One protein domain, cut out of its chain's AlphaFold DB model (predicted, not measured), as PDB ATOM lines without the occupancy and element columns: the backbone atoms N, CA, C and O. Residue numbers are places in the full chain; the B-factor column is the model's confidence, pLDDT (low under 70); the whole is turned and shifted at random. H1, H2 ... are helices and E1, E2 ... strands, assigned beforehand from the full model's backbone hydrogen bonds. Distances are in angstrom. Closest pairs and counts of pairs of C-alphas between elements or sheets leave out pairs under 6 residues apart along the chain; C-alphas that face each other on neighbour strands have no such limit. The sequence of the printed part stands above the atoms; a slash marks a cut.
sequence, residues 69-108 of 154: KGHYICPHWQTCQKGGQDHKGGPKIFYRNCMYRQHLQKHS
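Overview. This is residues 69 to 108 of the 154 residues of an uncharacterized protein of Colletotrichum higginsianum (strain IMI 349063) (UniProt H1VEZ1). A short hairpin of strands E1 and E2 has a long loop, residues 74 to 92, at one end, and from its other end helix H1 folds back and packs on the strands. The 40 printed residues run E1, E2, H1, the strands an antiparallel sheet ordered E1 - E2; the class is mixed, with under half of the residues in named elements. The whole is compact, radius of gyration of the C-alphas 9.2 A, spanning 23 by 22 by 13 A.

Arrangement. Start at E1, residues 69 to 73, and find its antiparallel neighbour E2, residues 93 to 96, at 146 degrees; N 70 and O 95 are 3.0 A apart, within hydrogen-bond range. In H1, residues 97 to 105, every O i to N i+4 pair is within that range. The closest C-alphas of E1 and H1 are those of Tyr 72 and Tyr 100, 6.4 A; of E2 and H1, Phe 94 and Tyr 100, 5.7 A.

Along the chain. Find C-alpha 69 at (-36.339, -9.096, 31.083); E1 runs 12.9 A from there. E2 spans 9.0 A; H1 runs 12.3 A to C-alpha 105 at (-40.513, -10.989, 49.630).

Size, cuts and confidence. The C-alphas farthest apart, Lys 88 and Ser 108, are 25.3 A apart. The printed part has no cut; the link E1 to E2 is long, E2 to H1 tight. Look for pLDDT under 70 at residues 69, 79, 81 to 83 and 108.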
ATOM      1  N   LYS A  69     -36.744 -10.399  30.543       65.44
ATOM      2  CA  LYS A  69     -36.339  -9.096  31.083       65.44
ATOM      3  C   LYS A  69     -37.589  -8.203  31.089       65.44
ATOM      4  O   LYS A  69     -38.350  -8.230  30.131       65.44
ATOM      5  N   GLY A  70     -37.813  -7.421  32.141       72.88
ATOM      6  CA  GLY A  70     -39.006  -6.571  32.254       72.88
ATOM      7  C   GLY A  70     -38.811  -5.440  33.255       72.88
ATOM      8  O   GLY A  70     -37.950  -5.537  34.118       72.88
ATOM      9  N   HIS A  71     -39.580  -4.357  33.142       82.12
ATOM     10  CA  HIS A  71     -39.443  -3.175  34.001       82.12
ATOM     11  C   HIS A  71     -40.361  -3.273  35.222       82.12
ATOM     12  O   HIS A  71     -41.478  -2.760  35.218       82.12
ATOM     13  N   TYR A  72     -39.896  -3.928  36.284       82.00
ATOM     14  CA  TYR A  72     -40.707  -4.109  37.488       82.00
ATOM     15  C   TYR A  72     -40.423  -3.032  38.528       82.00
ATOM     16  O   TYR A  72     -39.269  -2.766  38.865       82.00
ATOM     17  N   ILE A  73     -41.477  -2.431  39.079       83.69
ATOM     18  CA  ILE A  73     -41.372  -1.371  40.086       83.69
ATOM     19  C   ILE A  73     -42.073  -1.826  41.362       83.69
ATOM     20  O   ILE A  73     -43.142  -2.440  41.344       83.69
ATOM     21  N   CYS A  74     -41.442  -1.549  42.500       82.56
ATOM     22  CA  CYS A  74     -42.044  -1.798  43.801       82.56
ATOM     23  C   CYS A  74     -43.320  -0.952  43.970       82.56
ATOM     24  O   CYS A  74     -43.224   0.269  43.865       82.56
ATOM     25  N   PRO A  75     -44.482  -1.531  44.323       79.19
ATOM     26  CA  PRO A  75     -45.715  -0.761  44.528       79.19
ATOM     27  C   PRO A  75     -45.593   0.265  45.667       79.19
ATOM     28  O   PRO A  75     -46.281   1.279  45.675       79.19
ATOM     29  N   HIS A  76     -44.665   0.044  46.602       73.12
ATOM     30  CA  HIS A  76     -44.378   0.952  47.711       73.12
ATOM     31  C   HIS A  76     -43.111   1.786  47.499       73.12
ATOM     32  O   HIS A  76     -42.545   2.257  48.481       73.12
ATOM     33  N   TRP A  77     -42.607   1.942  46.267       76.94
ATOM     34  CA  TRP A  77     -41.312   2.585  46.004       76.94
ATOM     35  C   TRP A  77     -41.151   3.932  46.730       76.94
ATOM     36  O   TRP A  77     -40.123   4.142  47.359       76.94
ATOM     37  N   GLN A  78     -42.190   4.767  46.800       72.50
ATOM     38  CA  GLN A  78     -42.170   6.082  47.469       72.50
ATOM     39  C   GLN A  78     -41.836   6.044  48.970       72.50
ATOM     40  O   GLN A  78     -41.268   6.992  49.501       72.50
ATOM     41  N   THR A  79     -42.130   4.943  49.662       67.12
ATOM     42  CA  THR A  79     -41.792   4.743  51.085       67.12
ATOM     43  C   THR A  79     -40.864   3.543  51.293       67.12
ATOM     44  O   THR A  79     -40.567   3.135  52.419       67.12
ATOM     45  N   CYS A  80     -40.366   2.951  50.201       71.69
ATOM     46  CA  CYS A  80     -39.549   1.752  50.240       71.69
ATOM     47  C   CYS A  80     -38.091   2.065  50.592       71.69
ATOM     48  O   CYS A  80     -37.239   2.254  49.727       71.69
ATOM     49  N   GLN A  81     -37.766   1.931  51.874       69.19
ATOM     50  CA  GLN A  81     -36.389   2.009  52.384       69.19
ATOM     51  C   GLN A  81     -35.539   0.751  52.090       69.19
ATOM     52  O   GLN A  81     -34.383   0.662  52.490       69.19
ATOM     53  N   LYS A  82     -36.096  -0.261  51.409       67.75
ATOM     54  CA  LYS A  82     -35.455  -1.568  51.134       67.75
ATOM     55  C   LYS A  82     -34.889  -1.641  49.714       67.75
ATOM     56  O   LYS A  82     -34.961  -2.684  49.060       67.75
ATOM     57  N   GLY A  83     -34.396  -0.508  49.220       69.88
ATOM     58  CA  GLY A  83     -33.878  -0.376  47.861       69.88
ATOM     59  C   GLY A  83     -34.965  -0.408  46.789       69.88
ATOM     60  O   GLY A  83     -34.705  -0.911  45.705       69.88
ATOM     61  N   GLY A  84     -36.178   0.063  47.098       79.50
ATOM     62  CA  GLY A  84     -37.202   0.360  46.088       79.50
ATOM     63  C   GLY A  84     -37.096   1.785  45.544       79.50
ATOM     64  O   GLY A  84     -37.822   2.111  44.613       79.50
ATOM     65  N   GLN A  85     -36.194   2.599  46.101       84.38
ATOM     66  CA  GLN A  85     -35.840   3.923  45.598       84.38
ATOM     67  C   GLN A  85     -34.434   3.915  45.011       84.38
ATOM     68  O   GLN A  85     -33.552   3.193  45.487       84.38
ATOM     69  N   ASP A  86     -34.258   4.715  43.972       80.81
ATOM     70  CA  ASP A  86     -32.972   5.038  43.378       80.81
ATOM     71  C   ASP A  86     -32.272   6.180  44.149       80.81
ATOM     72  O   ASP A  86     -32.878   6.825  45.007       80.81
ATOM     73  N   HIS A  87     -30.998   6.465  43.856       77.56
ATOM     74  CA  HIS A  87     -30.212   7.487  44.564       77.56
ATOM     75  C   HIS A  87     -30.756   8.923  44.424       77.56
ATOM     76  O   HIS A  87     -30.418   9.800  45.212       77.56
ATOM     77  N   LYS A  88     -31.633   9.151  43.443       77.06
ATOM     78  CA  LYS A  88     -32.319  10.421  43.173       77.06
ATOM     79  C   LYS A  88     -33.700  10.486  43.841       77.06
ATOM     80  O   LYS A  88     -34.439  11.433  43.601       77.06
ATOM     81  N   GLY A  89     -34.073   9.473  44.631       77.94
ATOM     82  CA  GLY A  89     -35.394   9.360  45.262       77.94
ATOM     83  C   GLY A  89     -36.510   8.888  44.320       77.94
ATOM     84  O   GLY A  89     -37.676   8.900  44.701       77.94
ATOM     85  N   GLY A  90     -36.176   8.468  43.094       82.81
ATOM     86  CA  GLY A  90     -37.128   7.927  42.116       82.81
ATOM     87  C   GLY A  90     -37.431   6.433  42.313       82.81
ATOM     88  O   GLY A  90     -36.756   5.770  43.104       82.81
ATOM     89  N   PRO A  91     -38.418   5.867  41.591       83.19
ATOM     90  CA  PRO A  91     -38.715   4.438  41.636       83.19
ATOM     91  C   PRO A  91     -37.533   3.626  41.111       83.19
ATOM     92  O   PRO A  91     -37.069   3.849  39.994       83.19
ATOM     93  N   LYS A  92     -37.076   2.634  41.880       84.75
ATOM     94  CA  LYS A  92     -36.079   1.687  41.380       84.75
ATOM     95  C   LYS A  92     -36.740   0.681  40.444       84.75
ATOM     96  O   LYS A  92     -37.637  -0.057  40.856       84.75
ATOM     97  N   ILE A  93     -36.241   0.626  39.212       86.81
ATOM     98  CA  ILE A  93     -36.697  -0.315  38.192       86.81
ATOM     99  C   ILE A  93     -35.852  -1.590  38.272       86.81
ATOM    100  O   ILE A  93     -34.627  -1.570  38.137       86.81
ATOM    101  N   PHE A  94     -36.509  -2.717  38.522       85.56
ATOM    102  CA  PHE A  94     -35.906  -4.040  38.512       85.56
ATOM    103  C   PHE A  94     -36.088  -4.647  37.128       85.56
ATOM    104  O   PHE A  94     -37.180  -5.081  36.797       85.56
ATOM    105  N   TYR A  95     -35.004  -4.725  36.354       83.62
ATOM    106  CA  TYR A  95     -35.006  -5.318  35.008       83.62
ATOM    107  C   TYR A  95     -35.127  -6.850  35.007       83.62
ATOM    108  O   TYR A  95     -35.454  -7.474  33.998       83.62
ATOM    109  N   ARG A  96     -34.809  -7.473  36.152       81.94
ATOM    110  CA  ARG A  96     -34.861  -8.923  36.349       81.94
ATOM    111  C   ARG A  96     -35.973  -9.309  37.306       81.94
ATOM    112  O   ARG A  96     -36.017  -8.865  38.454       81.94
ATOM    113  N   ASN A  97     -36.768 -10.259  36.846       79.56
ATOM    114  CA  ASN A  97     -37.835 -10.915  37.577       79.56
ATOM    115  C   ASN A  97     -37.411 -11.456  38.953       79.56
ATOM    116  O   ASN A  97     -38.015 -11.130  39.973       79.56
ATOM    117  N   CYS A  98     -36.313 -12.216  39.005       79.94
ATOM    118  CA  CYS A  98     -35.804 -12.790  40.251       79.94
ATOM    119  C   CYS A  98     -35.450 -11.711  41.289       79.94
ATOM    120  O   CYS A  98     -35.730 -11.873  42.477       79.94
ATOM    121  N   MET A  99     -34.908 -10.576  40.835       82.88
ATOM    122  CA  MET A  99     -34.586  -9.435  41.693       82.88
ATOM    123  C   MET A  99     -35.857  -8.771  42.225       82.88
ATOM    124  O   MET A  99     -35.918  -8.430  43.406       82.88
ATOM    125  N   TYR A 100     -36.885  -8.634  41.384       84.69
ATOM    126  CA  TYR A 100     -38.182  -8.096  41.786       84.69
ATOM    127  C   TYR A 100     -38.909  -9.006  42.787       84.69
ATOM    128  O   TYR A 100     -39.361  -8.535  43.830       84.69
ATOM    129  N   ARG A 101     -38.949 -10.323  42.549       79.94
ATOM    130  CA  ARG A 101     -39.555 -11.301  43.472       79.94
ATOM    131  C   ARG A 101     -38.851 -11.320  44.827       79.94
ATOM    132  O   ARG A 101     -39.508 -11.249  45.865       79.94
ATOM    133  N   GLN A 102     -37.516 -11.337  44.833       83.00
ATOM    134  CA  GLN A 102     -36.737 -11.244  46.070       83.00
ATOM    135  C   GLN A 102     -36.975  -9.903  46.782       83.00
ATOM    136  O   GLN A 102     -37.001  -9.838  48.012       83.00
ATOM    137  N   HIS A 103     -37.159  -8.819  46.029       85.69
ATOM    138  CA  HIS A 103     -37.513  -7.523  46.591       85.69
ATOM    139  C   HIS A 103     -38.902  -7.542  47.249       85.69
ATOM    140  O   HIS A 103     -39.028  -7.113  48.395       85.69
ATOM    141  N   LEU A 104     -39.925  -8.079  46.579       79.12
ATOM    142  CA  LEU A 104     -41.287  -8.185  47.113       79.12
ATOM    143  C   LEU A 104     -41.385  -9.100  48.336       79.12
ATOM    144  O   LEU A 104     -42.116  -8.785  49.270       79.12
ATOM    145  N   GLN A 105     -40.595 -10.172  48.411       77.31
ATOM    146  CA  GLN A 105     -40.513 -10.989  49.630       77.31
ATOM    147  C   GLN A 105     -40.047 -10.180  50.848       77.31
ATOM    148  O   GLN A 105     -40.489 -10.433  51.965       77.31
ATOM    149  N   LYS A 106     -39.221  -9.143  50.653       73.75
ATOM    150  CA  LYS A 106     -38.839  -8.213  51.730       73.75
ATOM    151  C   LYS A 106     -39.979  -7.263  52.128       73.75
ATOM    152  O   LYS A 106     -39.794  -6.495  53.074       73.75
ATOM    153  N   HIS A 107     -41.112  -7.279  51.424       74.56
ATOM    154  CA  HIS A 107     -42.342  -6.535  51.727       74.56
ATOM    155  C   HIS A 107     -43.478  -7.392  52.252       74.56
ATOM    156  O   HIS A 107     -44.391  -6.818  52.840       74.56
ATOM    157  N   SER A 108     -43.425  -8.721  52.116       68.69
ATOM    158  CA  SER A 108     -44.257  -9.593  52.942       68.69
ATOM    159  C   SER A 108     -43.945  -9.226  54.388       68.69
ATOM    160  O   SER A 108     -42.881  -9.547  54.907       68.69
TER     161      SER A 108